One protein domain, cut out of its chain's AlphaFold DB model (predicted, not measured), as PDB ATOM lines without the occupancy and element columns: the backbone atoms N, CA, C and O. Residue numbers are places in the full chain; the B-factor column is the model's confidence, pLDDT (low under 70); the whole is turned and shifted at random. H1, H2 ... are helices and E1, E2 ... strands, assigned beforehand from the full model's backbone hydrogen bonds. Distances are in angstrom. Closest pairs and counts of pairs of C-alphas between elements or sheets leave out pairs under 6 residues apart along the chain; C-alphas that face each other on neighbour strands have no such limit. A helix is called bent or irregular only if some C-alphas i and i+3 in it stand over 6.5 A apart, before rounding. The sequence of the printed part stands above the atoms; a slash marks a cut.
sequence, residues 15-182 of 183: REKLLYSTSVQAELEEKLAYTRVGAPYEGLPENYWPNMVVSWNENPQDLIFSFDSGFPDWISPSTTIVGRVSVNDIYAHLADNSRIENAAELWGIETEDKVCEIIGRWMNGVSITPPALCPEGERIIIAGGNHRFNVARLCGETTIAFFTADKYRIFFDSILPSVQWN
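This is residues 15 to 182 of the 183 residues of an uncharacterized protein of Pectobacterium carotovorum (UniProt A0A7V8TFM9). Two small two-stranded sheets, E1 with E4 and E2 with E3, come together where E2 meets E4, with H7 beyond them at one end of the body and H6 near its middle. H5 and H4 pack on H6, and the long helix H1 crosses H5 at the end far from H7; its residues 15 to 29 stick out as a free arm. The printed part has 168 residues with seven named helices and four named strands, in the order H1 H2 E1 H3 H4 H5 E2 E3 H6 E4 H7; both sheets are antiparallel, and the class is mixed, helices and strands. It is compact, with a radius of gyration of the C-alphas of 16.2 A, and spans 47 by 44 by 25 A.

Begin with E1, residues 80 to 86, and its antiparallel neighbour E4, residues 159 to 165: N 83 and O 162 are within hydrogen-bond range at 3.0 A. Next look at the hairpin of E2, residues 132 to 136, and E3, residues 139 to 144, where N 134 and O 141 are 3.1 A apart. The closest C-alphas of E2 and E4 are Ala 132 and Phe 163, at 4.6 A. For H7, residues 166 to 175, and E2, they are Tyr 168 and Pro 135, at 7.3 A. For H3, residues 87 to 93, and E3, they are His 93 and Arg 139, at 5.4 A; for H2, residues 60 to 66, and E3, Ser 66 and Gly 144, at 5.0 A. Walking outward, H6, residues 146 to 154, touches H5, residues 112 to 123, at a steep tilt of 55 degrees, closest at C-alphas His 147 and Val 115, 6.1 A. H4, residues 103 to 109, only just touches H6, with 3 pairs of C-alphas within 8 A, closest at Ala 103 and Leu 154, 7.1 A. H1, residues 15 to 41, touches H5 with residues 31 to 41 alone, about perpendicular at 84 degrees, closest at C-alphas Thr 35 and Glu 117, 4.0 A. Every O i to N i+4 pair is within hydrogen-bond range in H4, H5 and H6; the counts are 21 of 23 in H1, 2 of 3 in H3, 4 of 6 in H7 and 0 of 3 in H2, where 3 of 4 O i to N i+3 pairs are.

Find C-alpha 15 at (213.403, 332.067, 451.158); from there H1 runs 40.4 A to C-alpha 41, with a kink of 25 degrees near residue 35. E1 is 19.5 A long, E4 19.6 A, H5 16.5 A, and H7 15.3 A, ending at C-alpha 175 (248.390, 349.294, 417.575). H1, H2 and H7 are irregular: C-alphas 37 and 40 are 7.0 A apart, 61 and 64 7.6 A, 167 and 170 7.4 A.

The C-alphas farthest apart, Arg 15 and Pro 177, are 52.4 A apart. The printed part has no cut. The links H1 to H2 and H2 to E1 are long. Residues 17, 19 and 20 have pLDDT under 70.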
ATOM      1  N   ARG A  15     213.548 332.648 452.498       72.94
ATOM      2  CA  ARG A  15     213.403 332.067 451.158       72.94
ATOM      3  C   ARG A  15     214.471 332.589 450.196       72.94
ATOM      4  O   ARG A  15     215.039 331.800 449.456       72.94
ATOM      5  N   GLU A  16     214.760 333.888 450.221       73.50
ATOM      6  CA  GLU A  16     215.800 334.496 449.378       73.50
ATOM      7  C   GLU A  16     217.200 334.043 449.797       73.50
ATOM      8  O   GLU A  16     218.013 333.723 448.940       73.50
ATOM      9  N   LYS A  17     217.457 333.918 451.106       69.00
ATOM     10  CA  LYS A  17     218.705 333.332 451.621       69.00
ATOM     11  C   LYS A  17     218.895 331.889 451.158       69.00
ATOM     12  O   LYS A  17     219.996 331.523 450.769       69.00
ATOM     13  N   LEU A  18     217.829 331.085 451.186       71.56
ATOM     14  CA  LEU A  18     217.878 329.698 450.725       71.56
ATOM     15  C   LEU A  18     218.126 329.617 449.214       71.56
ATOM     16  O   LEU A  18     218.994 328.868 448.791       71.56
ATOM     17  N   LEU A  19     217.419 330.417 448.408       67.81
ATOM     18  CA  LEU A  19     217.614 330.460 446.955       67.81
ATOM     19  C   LEU A  19     219.031 330.910 446.575       67.81
ATOM     20  O   LEU A  19     219.651 330.275 445.729       67.81
ATOM     21  N   TYR A  20     219.547 331.946 447.238       67.44
ATOM     22  CA  TYR A  20     220.919 332.421 447.052       67.44
ATOM     23  C   TYR A  20     221.953 331.357 447.446       67.44
ATOM     24  O   TYR A  20     222.905 331.107 446.717       67.44
ATOM     25  N   SER A  21     221.747 330.670 448.573       74.88
ATOM     26  CA  SER A  21     222.624 329.570 448.985       74.88
ATOM     27  C   SER A  21     222.622 328.421 447.974       74.88
ATOM     28  O   SER A  21     223.672 327.832 447.733       74.88
ATOM     29  N   THR A  22     221.468 328.094 447.384       78.19
ATOM     30  CA  THR A  22     221.363 327.031 446.378       78.19
ATOM     31  C   THR A  22     222.025 327.425 445.058       78.19
ATOM     32  O   THR A  22     222.683 326.586 444.452       78.19
ATOM     33  N   SER A  23     221.893 328.680 444.612       74.56
ATOM     34  CA  SER A  23     222.540 329.137 443.375       74.56
ATOM     35  C   SER A  23     224.062 329.162 443.505       74.56
ATOM     36  O   SER A  23     224.748 328.641 442.635       74.56
ATOM     37  N   VAL A  24     224.585 329.660 444.631       79.31
ATOM     38  CA  VAL A  24     226.031 329.657 444.911       79.31
ATOM     39  C   VAL A  24     226.585 328.231 444.950       79.31
ATOM     40  O   VAL A  24     227.661 327.963 444.421       79.31
ATOM     41  N   GLN A  25     225.844 327.294 445.547       80.19
ATOM     42  CA  GLN A  25     226.254 325.894 445.600       80.19
ATOM     43  C   GLN A  25     226.280 325.250 444.205       80.19
ATOM     44  O   GLN A  25     227.229 324.541 443.885       80.19
ATOM     45  N   ALA A  26     225.278 325.527 443.367       82.06
ATOM     46  CA  ALA A  26     225.228 325.016 441.998       82.06
ATOM     47  C   ALA A  26     226.374 325.563 441.127       82.06
ATOM     48  O   ALA A  26     227.002 324.799 440.400       82.06
ATOM     49  N   GLU A  27     226.694 326.856 441.241       81.94
ATOM     50  CA  GLU A  27     227.833 327.477 440.549       81.94
ATOM     51  C   GLU A  27     229.168 326.856 440.982       81.94
ATOM     52  O   GLU A  27     230.037 326.576 440.153       81.94
ATOM     53  N   LEU A  28     229.331 326.594 442.283       85.06
ATOM     54  CA  LEU A  28     230.524 325.936 442.808       85.06
ATOM     55  C   LEU A  28     230.641 324.492 442.309       85.06
ATOM     56  O   LEU A  28     231.729 324.058 441.934       85.06
ATOM     57  N   GLU A  29     229.543 323.741 442.298       89.56
ATOM     58  CA  GLU A  29     229.514 322.364 441.799       89.56
ATOM     59  C   GLU A  29     229.823 322.294 440.304       89.56
ATOM     60  O   GLU A  29     230.610 321.445 439.885       89.56
ATOM     61  N   GLU A  30     229.273 323.215 439.512       88.62
ATOM     62  CA  GLU A  30     229.597 323.342 438.095       88.62
ATOM     63  C   GLU A  30     231.085 323.658 437.895       88.62
ATOM     64  O   GLU A  30     231.772 322.971 437.133       88.62
ATOM     65  N   LYS A  31     231.612 324.654 438.616       89.12
ATOM     66  CA  LYS A  31     233.035 325.001 438.571       89.12
ATOM     67  C   LYS A  31     233.909 323.787 438.883       89.12
ATOM     68  O   LYS A  31     234.803 323.453 438.108       89.12
ATOM     69  N   LEU A  32     233.613 323.084 439.976       93.00
ATOM     70  CA  LEU A  32     234.345 321.884 440.381       93.00
ATOM     71  C   LEU A  32     234.235 320.758 439.348       93.00
ATOM     72  O   LEU A  32     235.193 319.997 439.187       93.00
ATOM     73  N   ALA A  33     233.104 320.626 438.653       95.44
ATOM     74  CA  ALA A  33     232.945 319.639 437.594       95.44
ATOM     75  C   ALA A  33     233.937 319.891 436.449       95.44
ATOM     76  O   ALA A  33     234.626 318.956 436.040       95.44
ATOM     77  N   TYR A  34     234.088 321.139 435.992       96.94
ATOM     78  CA  TYR A  34     235.067 321.470 434.951       96.94
ATOM     79  C   TYR A  34     236.509 321.409 435.454       96.94
ATOM     80  O   TYR A  34     237.358 320.852 434.760       96.94
ATOM     81  N   THR A  35     236.794 321.874 436.674       96.31
ATOM     82  CA  THR A  35     238.134 321.736 437.268       96.31
ATOM     83  C   THR A  35     238.575 320.269 437.297       96.31
ATOM     84  O   THR A  35     239.697 319.968 436.905       96.31
ATOM     85  N   ARG A  36     237.691 319.324 437.654       97.31
ATOM     86  CA  ARG A  36     238.006 317.880 437.631       97.31
ATOM     87  C   ARG A  36     238.322 317.341 436.238       97.31
ATOM     88  O   ARG A  36     239.096 316.396 436.129       97.31
ATOM     89  N   VAL A  37     237.716 317.906 435.194       97.44
ATOM     90  CA  VAL A  37     238.012 317.530 433.804       97.44
ATOM     91  C   VAL A  37     239.403 318.018 433.394       97.44
ATOM     92  O   VAL A  37     240.109 317.286 432.704       97.44
ATOM     93  N   GLY A  38     239.809 319.217 433.826       97.19
ATOM     94  CA  GLY A  38     241.131 319.776 433.523       97.19
ATOM     95  C   GLY A  38     242.272 319.278 434.415       97.19
ATOM     96  O   GLY A  38     243.412 319.256 433.964       97.19
ATOM     97  N   ALA A  39     241.979 318.823 435.636       97.31
ATOM     98  CA  ALA A  39     242.973 318.382 436.622       97.31
ATOM     99  C   ALA A  39     244.011 317.355 436.109       97.31
ATOM    100  O   ALA A  39     245.173 317.452 436.492       97.31
ATOM    101  N   PRO A  40     243.686 316.397 435.213       97.88
ATOM    102  CA  PRO A  40     244.692 315.490 434.656       97.88
ATOM    103  C   PRO A  40     245.812 316.172 433.850       97.88
ATOM    104  O   PRO A  40     246.816 315.522 433.570       97.88
ATOM    105  N   TYR A  41     245.636 317.437 433.453       97.25
ATOM    106  CA  TYR A  41     246.605 318.216 432.673       97.25
ATOM    107  C   TYR A  41     247.384 319.236 433.508       97.25
ATOM    108  O   TYR A  41     248.239 319.945 432.974       97.25
ATOM    109  N   GLU A  42     247.089 319.316 434.804       96.38
ATOM    110  CA  GLU A  42     247.737 320.227 435.737       96.38
ATOM    111  C   GLU A  42     249.254 320.009 435.771       96.38
ATOM    112  O   GLU A  42     249.742 318.876 435.811       96.38
ATOM    113  N   GLY A  43     250.012 321.105 435.694       95.25
ATOM    114  CA  GLY A  43     251.476 321.080 435.676       95.25
ATOM    115  C   GLY A  43     252.100 320.467 434.416       95.25
ATOM    116  O   GLY A  43     253.326 320.456 434.289       95.25
ATOM    117  N   LEU A  44     251.298 319.968 433.466       96.44
ATOM    118  CA  LEU A  44     251.819 319.420 432.220       96.44
ATOM    119  C   LEU A  44     252.171 320.542 431.228       96.44
ATOM    120  O   LEU A  44     251.480 321.569 431.185       96.44
ATOM    121  N   PRO A  45     253.200 320.337 430.385       96.00
ATOM    122  CA  PRO A  45     253.474 321.218 429.254       96.00
ATOM    123  C   PRO A  45     252.304 321.265 428.257       96.00
ATOM    124  O   PRO A  45     251.562 320.290 428.113       96.00
ATOM    125  N   GLU A  46     252.172 322.367 427.518       94.50
ATOM    126  CA  GLU A  46     251.034 322.634 426.628       94.50
ATOM    127  C   GLU A  46     250.848 321.587 425.517       94.50
ATOM    128  O   GLU A  46     249.728 321.319 425.092       94.50
ATOM    129  N   ASN A  47     251.917 320.909 425.090       95.25
ATOM    130  CA  ASN A  47     251.839 319.846 424.085       95.25
ATOM    131  C   ASN A  47     251.226 318.530 424.611       95.25
ATOM    132  O   ASN A  47     251.034 317.601 423.827       95.25
ATOM    133  N   TYR A  48     250.948 318.435 425.915       96.81
ATOM    134  CA  TYR A  48     250.207 317.333 426.537       96.81
ATOM    135  C   TYR A  48     248.744 317.683 426.823       96.81
ATOM    136  O   TYR A  48     247.983 316.814 427.253       96.81
ATOM    137  N   TRP A  49     248.343 318.937 426.606       96.44
ATOM    138  CA  TRP A  49     246.953 319.348 426.756       96.44
ATOM    139  C   TRP A  49     246.090 318.714 425.658       96.44
ATOM    140  O   TRP A  49     246.584 318.377 424.577       96.44
ATOM    141  N   PRO A  50     244.791 318.512 425.918       94.50
ATOM    142  CA  PRO A  50     243.910 317.922 424.928       94.50
ATOM    143  C   PRO A  50     243.696 318.904 423.777       94.50
ATOM    144  O   PRO A  50     243.790 320.120 423.947       94.50
ATOM    145  N   ASN A  51     243.337 318.382 422.604       91.56
ATOM    146  CA  ASN A  51     242.842 319.246 421.543       91.56
ATOM    147  C   ASN A  51     241.495 319.843 421.981       91.56
ATOM    148  O   ASN A  51     240.563 319.100 422.298       91.56
ATOM    149  N   MET A  52     241.407 321.168 422.015       92.94
ATOM    150  CA  MET A  52     240.254 321.912 422.511       92.94
ATOM    151  C   MET A  52     239.797 322.910 421.457       92.94
ATOM    152  O   MET A  52     240.613 323.528 420.780       92.94
ATOM    153  N   VAL A  53     238.482 323.093 421.347       94.50
ATOM    154  CA  VAL A  53     237.915 324.165 420.529       94.50
ATOM    155  C   VAL A  53     237.687 325.363 421.438       94.50
ATOM    156  O   VAL A  53     236.785 325.350 422.278       94.50
ATOM    157  N   VAL A  54     238.510 326.396 421.273       96.69
ATOM    158  CA  VAL A  54     238.334 327.661 421.983       96.69
ATOM    159  C   VAL A  54     237.062 328.335 421.474       96.69
ATOM    160  O   VAL A  54     236.909 328.610 420.286       96.69
ATOM    161  N   SER A  55     236.136 328.604 422.392       96.69
ATOM    162  CA  SER A  55     234.880 329.289 422.090       96.69
ATOM    163  C   SER A  55     234.639 330.433 423.066       96.69
ATOM    164  O   SER A  55     234.809 330.281 424.283       96.69
ATOM    165  N   TRP A  56     234.225 331.577 422.518       97.56
ATOM    166  CA  TRP A  56     234.044 332.826 423.248       97.56
ATOM    167  C   TRP A  56     232.563 333.191 423.380       97.56
ATOM    168  O   TRP A  56     231.827 333.220 422.395       97.56
ATOM    169  N   ASN A  57     232.125 333.498 424.600       97.31
ATOM    170  CA  ASN A  57     230.849 334.150 424.867       97.31
ATOM    171  C   ASN A  57     231.018 335.666 424.726       97.31
ATOM    172  O   ASN A  57     231.448 336.346 425.654       97.31
ATOM    173  N   GLU A  58     230.680 336.190 423.555       96.81
ATOM    174  CA  GLU A  58     230.906 337.593 423.191       96.81
ATOM    175  C   GLU A  58     229.804 338.540 423.670       96.81
ATOM    176  O   GLU A  58     229.792 339.704 423.281       96.81
ATOM    177  N   ASN A  59     228.867 338.064 424.491       96.12
ATOM    178  CA  ASN A  59     227.785 338.881 425.016       96.12
ATOM    179  C   ASN A  59     228.315 339.899 426.046       96.12
ATOM    180  O   ASN A  59     228.749 339.499 427.130       96.12
ATOM    181  N   PRO A  60     228.213 341.217 425.793       94.50
ATOM    182  CA  PRO A  60     228.662 342.231 426.744       94.50
ATOM    183  C   PRO A  60     227.958 342.186 428.106       94.50
ATOM    184  O   PRO A  60     228.510 342.661 429.096       94.50
ATOM    185  N   GLN A  61     226.748 341.620 428.184       94.75
ATOM    186  CA  GLN A  61     226.032 341.461 429.459       94.75
ATOM    187  C   GLN A  61     226.727 340.469 430.399       94.75
ATOM    188  O   GLN A  61     226.590 340.578 431.615       94.75
ATOM    189  N   ASP A  62     227.533 339.569 429.841       94.19
ATOM    190  CA  ASP A  62     228.284 338.557 430.576       94.19
ATOM    191  C   ASP A  62     229.697 339.042 430.949       94.19
ATOM    192  O   ASP A  62     230.464 338.312 431.575       94.19
ATOM    193  N   LEU A  63     230.046 340.299 430.631       93.12
ATOM    194  CA  LEU A  63     231.369 340.889 430.866       93.12
ATOM    195  C   LEU A  63     231.892 340.660 432.293       93.12
ATOM    196  O   LEU A  63     233.096 340.464 432.459       93.12
ATOM    197  N   ILE A  64     231.014 340.649 433.305       90.81
ATOM    198  CA  ILE A  64     231.400 340.435 434.707       90.81
ATOM    199  C   ILE A  64     232.211 339.150 434.908       90.81
ATOM    200  O   ILE A  64     233.140 339.145 435.707       90.81
ATOM    201  N   PHE A  65     231.950 338.099 434.123       90.50
ATOM    202  CA  PHE A  65     232.673 336.826 434.202       90.50
ATOM    203  C   PHE A  65     234.111 336.904 433.671       90.50
ATOM    204  O   PHE A  65     234.841 335.914 433.706       90.50
ATOM    205  N   SER A  66     234.530 338.055 433.146       90.69
ATOM    206  CA  SER A  66     235.923 338.324 432.768       90.69
ATOM    207  C   SER A  66     236.759 338.791 433.963       90.69
ATOM    208  O   SER A  66     237.984 338.736 433.894       90.69
ATOM    209  N   PHE A  67     236.124 339.227 435.055       90.25
ATOM    210  CA  PHE A  67     236.777 339.818 436.221       90.25
ATOM    211  C   PHE A  67     236.589 338.960 437.474       90.25
ATOM    212  O   PHE A  67     235.563 338.308 437.648       90.25
ATOM    213  N   ASP A  68     237.566 339.001 438.381       76.69
ATOM    214  CA  ASP A  68     237.542 338.193 439.606       76.69
ATOM    215  C   ASP A  68     236.717 338.817 440.749       76.69
ATOM    216  O   ASP A  68     236.224 338.095 441.613       76.69
ATOM    217  N   SER A  69     236.580 340.150 440.801       70.06
ATOM    218  CA  SER A  69     236.073 340.840 442.003       70.06
ATOM    219  C   SER A  69     235.238 342.103 441.743       70.06
ATOM    220  O   SER A  69     235.161 342.977 442.607       70.06
ATOM    221  N   GLY A  70     234.595 342.209 440.576       74.75
ATOM    222  CA  GLY A  70     233.692 343.317 440.230       74.75
ATOM    223  C   GLY A  70     234.064 344.045 438.939       74.75
ATOM    224  O   GLY A  70     235.095 343.771 438.331       74.75
ATOM    225  N   PHE A  71     233.203 344.975 438.514       80.06
ATOM    226  CA  PHE A  71     233.451 345.799 437.331       80.06
ATOM    227  C   PHE A  71     234.495 346.879 437.623       80.06
ATOM    228  O   PHE A  71     234.311 347.656 438.562       80.06
ATOM    229  N   PRO A  72     235.546 346.994 436.801       87.56
ATOM    230  CA  PRO A  72     236.379 348.184 436.796       87.56
ATOM    231  C   PRO A  72     235.590 349.412 436.321       87.56
ATOM    232  O   PRO A  72     234.802 349.316 435.383       87.56
ATOM    233  N   ASP A  73     235.891 350.595 436.860       90.38
ATOM    234  CA  ASP A  73     235.198 351.851 436.506       90.38
ATOM    235  C   ASP A  73     235.317 352.249 435.022       90.38
ATOM    236  O   ASP A  73     234.597 353.117 434.527       90.38
ATOM    237  N   TRP A  74     236.264 351.658 434.290       93.69
ATOM    238  CA  TRP A  74     236.535 352.025 432.907       93.69
ATOM    239  C   TRP A  74     235.644 351.315 431.883       93.69
ATOM    240  O   TRP A  74     235.655 351.755 430.731       93.69
ATOM    241  N   ILE A  75     234.898 350.274 432.272       94.75
ATOM    242  CA  ILE A  75     234.078 349.460 431.366       94.75
ATOM    243  C   ILE A  75     232.767 349.018 432.010       94.75
ATOM    244  O   ILE A  75     232.687 348.699 433.191       94.75
ATOM    245  N   SER A  76     231.723 348.966 431.194       95.06
ATOM    246  CA  SER A  76     230.403 348.452 431.550       95.06
ATOM    247  C   SER A  76     229.803 347.704 430.360       95.06
ATOM    248  O   SER A  76     230.186 347.993 429.223       95.06
ATOM    249  N   PRO A  77     228.794 346.835 430.554       94.44
ATOM    250  CA  PRO A  77     228.101 346.179 429.442       94.44
ATOM    251  C   PRO A  77     227.602 347.143 428.354       94.44
ATOM    252  O   PRO A  77     227.624 346.808 427.177       94.44
ATOM    253  N   SER A  78     227.195 348.364 428.726       94.75
ATOM    254  CA  SER A  78     226.699 349.390 427.793       94.75
ATOM    255  C   SER A  78     227.786 350.141 427.022       94.75
ATOM    256  O   SER A  78     227.473 350.834 426.061       94.75
ATOM    257  N   THR A  79     229.041 350.054 427.460       95.12
ATOM    258  CA  THR A  79     230.193 350.709 426.821       95.12
ATOM    259  C   THR A  79     231.175 349.702 426.238       95.12
ATOM    260  O   THR A  79     232.216 350.093 425.721       95.12
ATOM    261  N   THR A  80     230.864 348.410 426.334       96.81
ATOM    262  CA  THR A  80     231.732 347.324 425.885       96.81
ATOM    263  C   THR A  80     231.554 347.078 424.401       96.81
ATOM    264  O   THR A  80     230.434 346.916 423.920       96.81
ATOM    265  N   ILE A  81     232.678 346.986 423.705       97.50
ATOM    266  CA  ILE A  81     232.771 346.527 422.322       97.50
ATOM    267  C   ILE A  81     233.616 345.253 422.264       97.50
ATOM    268  O   ILE A  81     234.454 345.006 423.139       97.50
ATOM    269  N   VAL A  82     233.387 344.449 421.227       98.38
ATOM    270  CA  VAL A  82     234.099 343.186 420.999       98.38
ATOM    271  C   VAL A  82     235.010 343.330 419.794       98.38
ATOM    272  O   VAL A  82     234.538 343.620 418.691       98.38
ATOM    273  N   GLY A  83     236.305 343.127 420.010       98.25
ATOM    274  CA  GLY A  83     237.301 343.036 418.949       98.25
ATOM    275  C   GLY A  83     237.736 341.591 418.733       98.25
ATOM    276  O   GLY A  83     237.747 340.793 419.668       98.25
ATOM    277  N   ARG A  84     238.114 341.252 417.503       98.38
ATOM    278  CA  ARG A  84     238.753 339.985 417.135       98.38
ATOM    279  C   ARG A  84     240.040 340.265 416.386       98.38
ATOM    280  O   ARG A  84     240.044 341.049 415.441       98.38
ATOM    281  N   VAL A  85     241.134 339.643 416.804       97.94
ATOM    282  CA  VAL A  85     242.463 339.910 416.236       97.94
ATOM    283  C   VAL A  85     243.408 338.737 416.488       97.94
ATOM    284  O   VAL A  85     243.089 337.837 417.269       97.94
ATOM    285  N   SER A  86     244.564 338.731 415.819       97.75
ATOM    286  CA  SER A  86     245.582 337.714 416.057       97.75
ATOM    287  C   SER A  86     246.047 337.721 417.513       97.75
ATOM    288  O   SER A  86     246.350 338.771 418.085       97.75
ATOM    289  N   VAL A  87     246.172 336.526 418.091       97.31
ATOM    290  CA  VAL A  87     246.756 336.341 419.425       97.31
ATOM    291  C   VAL A  87     248.177 336.906 419.485       97.31
ATOM    292  O   VAL A  87     248.541 337.544 420.473       97.31
ATOM    293  N   ASN A  88     248.959 336.733 418.415       96.12
ATOM    294  CA  ASN A  88     250.330 337.234 418.338       96.12
ATOM    295  C   ASN A  88     250.391 338.766 418.343       96.12
ATOM    296  O   ASN A  88     251.282 339.328 418.978       96.12
ATOM    297  N   ASP A  89     249.434 339.435 417.691       96.88
ATOM    298  CA  ASP A  89     249.377 340.900 417.660       96.88
ATOM    299  C   ASP A  89     249.103 341.462 419.063       96.88
ATOM    300  O   ASP A  89     249.777 342.401 419.487       96.88
ATOM    301  N   ILE A  90     248.178 340.852 419.821       97.62
ATOM    302  CA  ILE A  90     247.953 341.220 421.231       97.62
ATOM    303  C   ILE A  90     249.215 340.947 422.046       97.62
ATOM    304  O   ILE A  90     249.699 341.842 422.737       97.62
ATOM    305  N   TYR A  91     249.765 339.734 421.949       97.00
ATOM    306  CA  TYR A  91     250.899 339.291 422.759       97.00
ATOM    307  C   TYR A  91     252.132 340.193 422.601       97.00
ATOM    308  O   TYR A  91     252.779 340.530 423.592       97.00
ATOM    309  N   ALA A  92     252.421 340.647 421.377       96.19
ATOM    310  CA  ALA A  92     253.530 341.555 421.088       96.19
ATOM    311  C   ALA A  92     253.396 342.932 421.772       96.19
ATOM    312  O   ALA A  92     254.406 343.591 422.038       96.19
ATOM    313  N   HIS A  93     252.167 343.356 422.076       97.44
ATOM    314  CA  HIS A  93     251.859 344.652 422.686       97.44
ATOM    315  C   HIS A  93     251.513 344.566 424.175       97.44
ATOM    316  O   HIS A  93     251.285 345.607 424.796       97.44
ATOM    317  N   LEU A  94     251.498 343.368 424.769       97.25
ATOM    318  CA  LEU A  94     251.248 343.215 426.200       97.25
ATOM    319  C   LEU A  94     252.320 343.928 427.034       97.25
ATOM    320  O   LEU A  94     253.504 343.948 426.685       97.25
ATOM    321  N   ALA A  95     251.889 344.511 428.148       94.94
ATOM    322  CA  ALA A  95     252.773 344.908 429.230       94.94
ATOM    323  C   ALA A  95     253.365 343.658 429.899       94.94
ATOM    324  O   ALA A  95     252.729 342.602 429.939       94.94
ATOM    325  N   ASP A  96     254.575 343.782 430.443       88.06
ATOM    326  CA  ASP A  96     255.343 342.638 430.950       88.06
ATOM    327  C   ASP A  96     254.606 341.858 432.051       88.06
ATOM    328  O   ASP A  96     254.702 340.639 432.112       88.06
ATOM    329  N   ASN A  97     253.795 342.535 432.869       84.31
ATOM    330  CA  ASN A  97     252.997 341.914 433.932       84.31
ATOM    331  C   ASN A  97     251.847 341.015 433.433       84.31
ATOM    332  O   ASN A  97     251.268 340.285 434.229       84.31
ATOM    333  N   SER A  98     251.493 341.093 432.149       85.19
ATOM    334  CA  SER A  98     250.438 340.289 431.519       85.19
ATOM    335  C   SER A  98     251.010 339.178 430.630       85.19
ATOM    336  O   SER A  98     250.255 338.410 430.033       85.19
ATOM    337  N   ARG A  99     252.340 339.100 430.486       91.75
ATOM    338  CA  ARG A  99     252.999 338.132 429.607       91.75
ATOM    339  C   ARG A  99     253.338 336.869 430.380       91.75
ATOM    340  O   ARG A  99     254.047 336.911 431.371       91.75
ATOM    341  N   ILE A 100     252.847 335.754 429.861       93.50
ATOM    342  CA  ILE A 100     253.290 334.408 430.210       93.50
ATOM    343  C   ILE A 100     253.963 333.856 428.962       93.50
ATOM    344  O   ILE A 100     253.398 333.978 427.875       93.50
ATOM    345  N   GLU A 101     255.149 333.276 429.069       93.19
ATOM    346  CA  GLU A 101     255.904 332.749 427.928       93.19
ATOM    347  C   GLU A 101     255.471 331.317 427.592       93.19
ATOM    348  O   GLU A 101     255.156 331.008 426.439       93.19
ATOM    349  N   ASN A 102     255.346 330.455 428.601       94.69
ATOM    350  CA  ASN A 102     255.110 329.014 428.438       94.69
ATOM    351  C   ASN A 102     254.201 328.435 429.538       94.69
ATOM    352  O   ASN A 102     253.872 329.120 430.507       94.69
ATOM    353  N   ALA A 103     253.807 327.162 429.406       94.94
ATOM    354  CA  ALA A 103     252.953 326.510 430.399       94.94
ATOM    355  C   ALA A 103     253.593 326.426 431.793       94.94
ATOM    356  O   ALA A 103     252.883 326.554 432.782       94.94
ATOM    357  N   ALA A 104     254.915 326.250 431.909       94.50
ATOM    358  CA  ALA A 104     255.563 326.171 433.220       94.50
ATOM    359  C   ALA A 104     255.424 327.485 434.007       94.50
ATOM    360  O   ALA A 104     255.174 327.462 435.210       94.50
ATOM    361  N   GLU A 105     255.533 328.625 433.325       94.12
ATOM    362  CA  GLU A 105     255.262 329.934 433.920       94.12
ATOM    363  C   GLU A 105     253.772 330.121 434.236       94.12
ATOM    364  O   GLU A 105     253.447 330.598 435.322       94.12
ATOM    365  N   LEU A 106     252.873 329.681 433.342       94.75
ATOM    366  CA  LEU A 106     251.431 329.712 433.598       94.75
ATOM    367  C   LEU A 106     251.100 328.997 434.914       94.75
ATOM    368  O   LEU A 106     250.465 329.582 435.780       94.75
ATOM    369  N   TRP A 107     251.569 327.761 435.084       93.00
ATOM    370  CA  TRP A 107     251.333 326.978 436.297       93.00
ATOM    371  C   TRP A 107     252.022 327.566 437.536       93.00
ATOM    372  O   TRP A 107     251.508 327.429 438.638       93.00
ATOM    373  N   GLY A 108     253.173 328.228 437.376       86.75
ATOM    374  CA  GLY A 108     253.939 328.781 438.496       86.75
ATOM    375  C   GLY A 108     253.418 330.111 439.050       86.75
ATOM    376  O   GLY A 108     253.712 330.443 440.200       86.75
ATOM    377  N   ILE A 109     252.684 330.884 438.247       80.50
ATOM    378  CA  ILE A 109     252.187 332.218 438.625       80.50
ATOM    379  C   ILE A 109     250.690 332.188 438.931       80.50
ATOM    380  O   ILE A 109     250.209 332.944 439.777       80.50
ATOM    381  N   GLU A 110     249.946 331.325 438.249       74.81
ATOM    382  CA  GLU A 110     248.497 331.385 438.247       74.81
ATOM    383  C   GLU A 110     247.822 330.394 439.198       74.81
ATOM    384  O   GLU A 110     248.390 329.404 439.645       74.81
ATOM    385  N   THR A 111     246.548 330.652 439.500       81.94
ATOM    386  CA  THR A 111     245.723 329.708 440.262       81.94
ATOM    387  C   THR A 111     245.436 328.460 439.421       81.94
ATOM    388  O   THR A 111     244.610 328.521 438.505       81.94
ATOM    389  N   GLU A 112     246.076 327.336 439.758       89.44
ATOM    390  CA  GLU A 112     245.955 326.027 439.084       89.44
ATOM    391  C   GLU A 112     244.488 325.655 438.798       89.44
ATOM    392  O   GLU A 112     244.128 325.374 437.653       89.44
ATOM    393  N   ASP A 113     243.605 325.801 439.794       91.00
ATOM    394  CA  ASP A 113     242.168 325.522 439.669       91.00
ATOM    395  C   ASP A 113     241.490 326.266 438.508       91.00
ATOM    396  O   ASP A 113     240.587 325.717 437.871       91.00
ATOM    397  N   LYS A 114     241.898 327.513 438.225       92.38
ATOM    398  CA  LYS A 114     241.318 328.328 437.143       92.38
ATOM    399  C   LYS A 114     241.777 327.836 435.778       92.38
ATOM    400  O   LYS A 114     240.976 327.790 434.846       92.38
ATOM    401  N   VAL A 115     243.051 327.470 435.653       95.88
ATOM    402  CA  VAL A 115     243.597 326.914 434.409       95.88
ATOM    403  C   VAL A 115     242.923 325.574 434.110       95.88
ATOM    404  O   VAL A 115     242.413 325.376 433.007       95.88
ATOM    405  N   CYS A 116     242.810 324.706 435.119       97.06
ATOM    406  CA  CYS A 116     242.080 323.444 435.027       97.06
ATOM    407  C   CYS A 116     240.600 323.659 434.668       97.06
ATOM    408  O   CYS A 116     240.071 322.963 433.803       97.06
ATOM    409  N   GLU A 117     239.924 324.644 435.269       96.44
ATOM    410  CA  GLU A 117     238.543 324.987 434.913       96.44
ATOM    411  C   GLU A 117     238.414 325.390 433.434       96.44
ATOM    412  O   GLU A 117     237.513 324.910 432.748       96.44
ATOM    413  N   ILE A 118     239.309 326.239 432.923       97.06
ATOM    414  CA  ILE A 118     239.280 326.706 431.527       97.06
ATOM    415  C   ILE A 118     239.481 325.545 430.553       97.06
ATOM    416  O   ILE A 118     238.686 325.389 429.624       97.06
ATOM    417  N   ILE A 119     240.494 324.706 430.797       97.44
ATOM    418  CA  ILE A 119     240.736 323.488 430.013       97.44
ATOM    419  C   ILE A 119     239.476 322.616 430.032       97.44
ATOM    420  O   ILE A 119     238.959 322.234 428.982       97.44
ATOM    421  N   GLY A 120     238.919 322.365 431.218       97.62
ATOM    422  CA  GLY A 120     237.715 321.560 431.380       97.62
ATOM    423  C   GLY A 120     236.497 322.120 430.644       97.62
ATOM    424  O   GLY A 120     235.765 321.359 430.010       97.62
ATOM    425  N   ARG A 121     236.284 323.440 430.673       97.56
ATOM    426  CA  ARG A 121     235.187 324.103 429.952       97.56
ATOM    427  C   ARG A 121     235.329 323.932 428.441       97.56
ATOM    428  O   ARG A 121     234.381 323.481 427.800       97.56
ATOM    429  N   TRP A 122     236.501 324.204 427.866       97.81
ATOM    430  CA  TRP A 122     236.693 324.062 426.418       97.81
ATOM    431  C   TRP A 122     236.710 322.613 425.935       97.81
ATOM    432  O   TRP A 122     236.180 322.334 424.860       97.81
ATOM    433  N   MET A 123     237.194 321.664 426.740       96.81
ATOM    434  CA  MET A 123     237.024 320.233 426.451       96.81
ATOM    435  C   MET A 123     235.552 319.817 426.345       96.81
ATOM    436  O   MET A 123     235.221 318.911 425.583       96.81
ATOM    437  N   ASN A 124     234.666 320.472 427.099       96.38
ATOM    438  CA  ASN A 124     233.224 320.227 427.068       96.38
ATOM    439  C   ASN A 124     232.477 321.132 426.069       96.38
ATOM    440  O   ASN A 124     231.247 321.130 426.048       96.38
ATOM    441  N   GLY A 125     233.189 321.906 425.242       95.88
ATOM    442  CA  GLY A 125     232.579 322.802 424.255       95.88
ATOM    443  C   GLY A 125     231.844 324.000 424.866       95.88
ATOM    444  O   GLY A 125     230.967 324.576 424.223       95.88
ATOM    445  N   VAL A 126     232.171 324.377 426.103       96.50
ATOM    446  CA  VAL A 126     231.550 325.508 426.799       96.50
ATOM    447  C   VAL A 126     232.219 326.808 426.370       96.50
ATOM    448  O   VAL A 126     233.425 326.986 426.540       96.50
ATOM    449  N   SER A 127     231.424 327.742 425.851       96.94
ATOM    450  CA  SER A 127     231.882 329.104 425.572       96.94
ATOM    451  C   SER A 127     232.148 329.861 426.872       96.94
ATOM    452  O   SER A 127     231.294 329.895 427.757       96.94
ATOM    453  N   ILE A 128     233.298 330.526 426.967       96.38
ATOM    454  CA  ILE A 128     233.659 331.375 428.114       96.38
ATOM    455  C   ILE A 128     233.827 332.820 427.667       96.38
ATOM    456  O   ILE A 128     234.087 333.073 426.497       96.38
ATOM    457  N   THR A 129     233.678 333.793 428.560       96.81
ATOM    458  CA  THR A 129     233.805 335.197 428.150       96.81
ATOM    459  C   THR A 129     235.233 335.541 427.700       96.81
ATOM    460  O   THR A 129     236.190 335.004 428.263       96.81
ATOM    461  N   PRO A 130     235.407 336.406 426.687       97.88
ATOM    462  CA  PRO A 130     236.703 336.932 426.272       97.88
ATOM    463  C   PRO A 130     237.532 337.531 427.417       97.88
ATOM    464  O   PRO A 130     236.965 337.980 428.416       97.88
ATOM    465  N   PRO A 131     238.871 337.598 427.290       97.75
ATOM    466  CA  PRO A 131     239.662 338.486 428.130       97.75
ATOM    467  C   PRO A 131     239.235 339.949 427.931       97.75
ATOM    468  O   PRO A 131     238.855 340.364 426.832       97.75
ATOM    469  N   ALA A 132     239.327 340.738 428.998       97.62
ATOM    470  CA  ALA A 132     239.110 342.176 428.968       97.62
ATOM    471  C   ALA A 132     240.460 342.890 428.857       97.62
ATOM    472  O   ALA A 132     241.307 342.772 429.745       97.62
ATOM    473  N   LEU A 133     240.651 343.634 427.770       97.88
ATOM    474  CA  LEU A 133     241.871 344.379 427.491       97.88
ATOM    475  C   LEU A 133     241.655 345.860 427.781       97.88
ATOM    476  O   LEU A 133     240.604 346.421 427.460       97.88
ATOM    477  N   CYS A 134     242.668 346.517 428.337       96.06
ATOM    478  CA  CYS A 134     242.695 347.971 428.384       96.06
ATOM    479  C   CYS A 134     244.102 348.536 428.134       96.06
ATOM    480  O   CYS A 134     245.094 347.819 428.282       96.06
ATOM    481  N   PRO A 135     244.196 349.806 427.708       96.94
ATOM    482  CA  PRO A 135     245.478 350.464 427.500       96.94
ATOM    483  C   PRO A 135     246.191 350.755 428.825       96.94
ATOM    484  O   PRO A 135     245.576 351.249 429.772       96.94
ATOM    485  N   GLU A 136     247.506 350.561 428.844       94.50
ATOM    486  CA  GLU A 136     248.427 351.075 429.858       94.50
ATOM    487  C   GLU A 136     249.587 351.784 429.143       94.50
ATOM    488  O   GLU A 136     250.538 351.165 428.664       94.50
ATOM    489  N   GLY A 137     249.478 353.107 428.992       93.12
ATOM    490  CA  GLY A 137     250.398 353.871 428.146       93.12
ATOM    491  C   GLY A 137     250.299 353.439 426.679       93.12
ATOM    492  O   GLY A 137     249.234 353.547 426.079       93.12
ATOM    493  N   GLU A 138     251.404 352.953 426.113       94.62
ATOM    494  CA  GLU A 138     251.488 352.414 424.741       94.62
ATOM    495  C   GLU A 138     251.332 350.881 424.690       94.62
ATOM    496  O   GLU A 138     251.544 350.260 423.649       94.62
ATOM    497  N   ARG A 139     250.999 350.249 425.821       97.00
ATOM    498  CA  ARG A 139     250.880 348.794 425.972       97.00
ATOM    499  C   ARG A 139     249.444 348.372 426.250       97.00
ATOM    500  O   ARG A 139     248.590 349.180 426.610       97.00
ATOM    501  N   ILE A 140     249.195 347.080 426.092       97.81
ATOM    502  CA  ILE A 140     247.946 346.417 426.464       97.81
ATOM    503  C   ILE A 140     248.150 345.723 427.811       97.81
ATOM    504  O   ILE A 140     249.130 345.006 427.987       97.81
ATOM    505  N   ILE A 141     247.197 345.857 428.728       96.50
ATOM    506  CA  ILE A 141     247.089 344.963 429.886       96.50
ATOM    507  C   ILE A 141     245.857 344.070 429.759       96.50
ATOM    508  O   ILE A 141     244.828 344.483 429.211       96.50
ATOM    509  N   ILE A 142     245.952 342.853 430.298       96.06
ATOM    510  CA  ILE A 142     244.806 341.952 430.447       96.06
ATOM    511  C   ILE A 142     244.181 342.223 431.815       96.06
ATOM    512  O   ILE A 142     244.525 341.609 432.821       96.06
ATOM    513  N   ALA A 143     243.258 343.182 431.856       94.44
ATOM    514  CA  ALA A 143     242.585 343.606 433.083       94.44
ATOM    515  C   ALA A 143     241.620 342.549 433.649       94.44
ATOM    516  O   ALA A 143     241.213 342.634 434.806       94.44
ATOM    517  N   GLY A 144     241.234 341.567 432.833       94.38
ATOM    518  CA  GLY A 144     240.430 340.423 433.241       94.38
ATOM    519  C   GLY A 144     240.633 339.246 432.293       94.38
ATOM    520  O   GLY A 144     240.772 339.434 431.086       94.38
ATOM    521  N   GLY A 145     240.653 338.024 432.824       94.69
ATOM    522  CA  GLY A 145     240.815 336.815 432.015       94.69
ATOM    523  C   GLY A 145     242.254 336.538 431.560       94.69
ATOM    524  O   GLY A 145     242.448 336.046 430.449       94.69
ATOM    525  N   ASN A 146     243.264 336.794 432.400       94.69
ATOM    526  CA  ASN A 146     244.654 336.458 432.061       94.69
ATOM    527  C   ASN A 146     244.843 334.952 431.802       94.69
ATOM    528  O   ASN A 146     245.442 334.559 430.800       94.69
ATOM    529  N   HIS A 147     244.241 334.099 432.644       94.88
ATOM    530  CA  HIS A 147     244.287 332.641 432.488       94.88
ATOM    531  C   HIS A 147     243.771 332.194 431.123       94.88
ATOM    532  O   HIS A 147     244.455 331.479 430.405       94.88
ATOM    533  N   ARG A 148     242.571 332.638 430.732       96.38
ATOM    534  CA  ARG A 148     241.935 332.180 429.485       96.38
ATOM    535  C   ARG A 148     242.653 332.691 428.247       96.38
ATOM    536  O   ARG A 148     242.757 331.950 427.279       96.38
ATOM    537  N   PHE A 149     243.184 333.913 428.283       97.44
ATOM    538  CA  PHE A 149     244.028 334.399 427.197       97.44
ATOM    539  C   PHE A 149     245.244 333.481 427.010       97.44
ATOM    540  O   PHE A 149     245.498 333.009 425.903       97.44
ATOM    541  N   ASN A 150     245.961 333.181 428.095       96.69
ATOM    542  CA  ASN A 150     247.185 332.394 428.010       96.69
ATOM    543  C   ASN A 150     246.931 330.916 427.697       96.69
ATOM    544  O   ASN A 150     247.692 330.347 426.920       96.69
ATOM    545  N   VAL A 151     245.851 330.307 428.203       96.88
ATOM    546  CA  VAL A 151     245.475 328.939 427.802       96.88
ATOM    547  C   VAL A 151     245.128 328.891 426.313       96.88
ATOM    548  O   VAL A 151     245.650 328.022 425.624       96.88
ATOM    549  N   ALA A 152     244.333 329.840 425.793       97.44
ATOM    550  CA  ALA A 152     244.021 329.904 424.359       97.44
ATOM    551  C   ALA A 152     245.293 330.049 423.509       97.44
ATOM    552  O   ALA A 152     245.500 329.315 422.545       97.44
ATOM    553  N   ARG A 153     246.187 330.967 423.894       97.19
ATOM    554  CA  ARG A 153     247.469 331.168 423.206       97.19
ATOM    555  C   ARG A 153     248.311 329.893 423.192       97.19
ATOM    556  O   ARG A 153     248.821 329.508 422.144       97.19
ATOM    557  N   LEU A 154     248.470 329.249 424.348       96.38
ATOM    558  CA  LEU A 154     249.321 328.070 424.504       96.38
ATOM    559  C   LEU A 154     248.732 326.818 423.845       96.38
ATOM    560  O   LEU A 154     249.494 325.976 423.380       96.38
ATOM    561  N   CYS A 155     247.405 326.713 423.716       94.81
ATOM    562  CA  CYS A 155     246.774 325.637 422.945       94.81
ATOM    563  C   CYS A 155     246.791 325.881 421.422       94.81
ATOM    564  O   CYS A 155     246.236 325.080 420.671       94.81
ATOM    565  N   GLY A 156     247.437 326.958 420.960       95.19
ATOM    566  CA  GLY A 156     247.651 327.243 419.543       95.19
ATOM    567  C   GLY A 156     246.538 328.045 418.870       95.19
ATOM    568  O   GLY A 156     246.488 328.071 417.640       95.19
ATOM    569  N   GLU A 157     245.661 328.701 419.635       96.50
ATOM    570  CA  GLU A 157     244.651 329.590 419.063       96.50
ATOM    571  C   GLU A 157     245.326 330.749 418.316       96.50
ATOM    572  O   GLU A 157     246.227 331.413 418.834       96.50
ATOM    573  N   THR A 158     244.894 331.005 417.082       96.50
ATOM    574  CA  THR A 158     245.509 332.042 416.240       96.50
ATOM    575  C   THR A 158     244.787 333.375 416.336       96.50
ATOM    576  O   THR A 158     245.410 334.419 416.121       96.50
ATOM    577  N   THR A 159     243.492 333.347 416.671       97.19
ATOM    578  CA  THR A 159     242.620 334.523 416.713       97.19
ATOM    579  C   THR A 159     241.796 334.506 417.986       97.19
ATOM    580  O   THR A 159     241.136 333.521 418.297       97.19
ATOM    581  N   ILE A 160     241.757 335.624 418.699       97.31
ATOM    582  CA  ILE A 160     240.989 335.723 419.937       97.31
ATOM    583  C   ILE A 160     239.984 336.860 419.863       97.31
ATOM    584  O   ILE A 160     240.242 337.898 419.252       97.31
ATOM    585  N   ALA A 161     238.834 336.644 420.492       98.19
ATOM    586  CA  ALA A 161     237.931 337.722 420.842       98.19
ATOM    587  C   ALA A 161     238.441 338.426 422.101       98.19
ATOM    588  O   ALA A 161     239.051 337.795 422.963       98.19
ATOM    589  N   PHE A 162     238.158 339.712 422.244       98.44
ATOM    590  CA  PHE A 162     238.429 340.452 423.467       98.44
ATOM    591  C   PHE A 162     237.364 341.512 423.722       98.44
ATOM    592  O   PHE A 162     236.769 342.062 422.793       98.44
ATOM    593  N   PHE A 163     237.156 341.817 424.998       98.12
ATOM    594  CA  PHE A 163     236.349 342.948 425.430       98.12
ATOM    595  C   PHE A 163     237.221 344.175 425.672       98.12
ATOM    596  O   PHE A 163     238.316 344.079 426.220       98.12
ATOM    597  N   THR A 164     236.705 345.345 425.314       98.00
ATOM    598  CA  THR A 164     237.248 346.641 425.735       98.00
ATOM    599  C   THR A 164     236.123 347.672 425.814       98.00
ATOM    600  O   THR A 164     235.029 347.452 425.298       98.00
ATOM    601  N   ALA A 165     236.383 348.812 426.447       97.38
ATOM    602  CA  ALA A 165     235.486 349.955 426.390       97.38
ATOM    603  C   ALA A 165     235.611 350.682 425.039       97.38
ATOM    604  O   ALA A 165     236.719 350.874 424.534       97.38
ATOM    605  N   ASP A 166     234.491 351.166 424.503       97.44
ATOM    606  CA  ASP A 166     234.410 351.876 423.217       97.44
ATOM    607  C   ASP A 166     235.335 353.102 423.153       97.44
ATOM    608  O   ASP A 166     236.007 353.352 422.154       97.44
ATOM    609  N   LYS A 167     235.504 353.802 424.283       97.38
ATOM    610  CA  LYS A 167     236.451 354.923 424.411       97.38
ATOM    611  C   LYS A 167     237.909 354.559 424.083       97.38
ATOM    612  O   LYS A 167     238.710 355.459 423.852       97.38
ATOM    613  N   TYR A 168     238.269 353.273 424.088       97.94
ATOM    614  CA  TYR A 168     239.608 352.783 423.753       97.94
ATOM    615  C   TYR A 168     239.727 352.252 422.321       97.94
ATOM    616  O   TYR A 168     240.818 351.850 421.927       97.94
ATOM    617  N   ARG A 169     238.660 352.282 421.513       97.44
ATOM    618  CA  ARG A 169     238.673 351.779 420.130       97.44
ATOM    619  C   ARG A 169     239.812 352.363 419.296       97.44
ATOM    620  O   ARG A 169     240.560 351.614 418.687       97.44
ATOM    621  N   ILE A 170     240.003 353.685 419.363       97.31
ATOM    622  CA  ILE A 170     241.065 354.397 418.629       97.31
ATOM    623  C   ILE A 170     242.460 353.898 419.031       97.31
ATOM    624  O   ILE A 170     243.329 353.761 418.176       97.31
ATOM    625  N   PHE A 171     242.678 353.612 420.319       98.00
ATOM    626  CA  PHE A 171     243.945 353.048 420.782       98.00
ATOM    627  C   PHE A 171     244.189 351.681 420.137       98.00
ATOM    628  O   PHE A 171     245.229 351.485 419.513       98.00
ATOM    629  N   PHE A 172     243.217 350.768 420.213       98.19
ATOM    630  CA  PHE A 172     243.357 349.430 419.633       98.19
ATOM    631  C   PHE A 172     243.500 349.473 418.110       98.19
ATOM    632  O   PHE A 172     244.380 348.800 417.591       98.19
ATOM    633  N   ASP A 173     242.750 350.324 417.407       97.50
ATOM    634  CA  ASP A 173     242.912 350.540 415.961       97.50
ATOM    635  C   ASP A 173     244.343 350.994 415.604       97.50
ATOM    636  O   ASP A 173     244.862 350.642 414.544       97.50
ATOM    637  N   SER A 174     245.003 351.764 416.482       97.12
ATOM    638  CA  SER A 174     246.351 352.288 416.226       97.12
ATOM    639  C   SER A 174     247.473 351.252 416.363       97.12
ATOM    640  O   SER A 174     248.450 351.330 415.620       97.12
ATOM    641  N   ILE A 175     247.341 350.288 417.282       97.12
ATOM    642  CA  ILE A 175     248.390 349.294 417.575       97.12
ATOM    643  C   ILE A 175     248.054 347.887 417.059       97.12
ATOM    644  O   ILE A 175     248.951 347.077 416.841       97.12
ATOM    645  N   LEU A 176     246.773 347.606 416.808       96.88
ATOM    646  CA  LEU A 176     246.243 346.351 416.275       96.88
ATOM    647  C   LEU A 176     245.442 346.631 414.984       96.88
ATOM    648  O   LEU A 176     244.218 346.493 414.970       96.88
ATOM    649  N   PRO A 177     246.093 347.012 413.869       90.94
ATOM    650  CA  PRO A 177     245.402 347.473 412.655       90.94
ATOM    651  C   PRO A 177     244.548 346.394 411.965       90.94
ATOM    652  O   PRO A 177     243.742 346.701 411.090       90.94
ATOM    653  N   SER A 178     244.741 345.126 412.330       94.94
ATOM    654  CA  SER A 178     244.008 343.959 411.832       94.94
ATOM    655  C   SER A 178     242.732 343.657 412.631       94.94
ATOM    656  O   SER A 178     242.031 342.697 412.297       94.94
ATOM    657  N   VAL A 179     242.421 344.436 413.678       97.56
ATOM    658  CA  VAL A 179     241.264 344.179 414.538       97.56
ATOM    659  C   VAL A 179     239.950 344.264 413.759       97.56
ATOM    660  O   VAL A 179     239.671 345.210 413.020       97.56
ATOM    661  N   GLN A 180     239.112 343.252 413.947       97.75
ATOM    662  CA  GLN A 180     237.749 343.209 413.447       97.75
ATOM    663  C   GLN A 180     236.803 343.487 414.603       97.75
ATOM    664  O   GLN A 180     236.749 342.731 415.569       97.75
ATOM    665  N   TRP A 181     236.058 344.582 414.510       97.31
ATOM    666  CA  TRP A 181     235.050 344.926 415.504       97.31
ATOM    667  C   TRP A 181     233.711 344.303 415.125       97.31
ATOM    668  O   TRP A 181     233.242 344.491 413.998       97.31
ATOM    669  N   ASN A 182     233.079 343.605 416.067       89.38
ATOM    670  CA  ASN A 182     231.700 343.165 415.889       89.38
ATOM    671  C   ASN A 182     230.778 344.398 415.864       89.38
ATOM    672  O   ASN A 182     230.956 345.328 416.653       89.38
TER     673      ASN A 182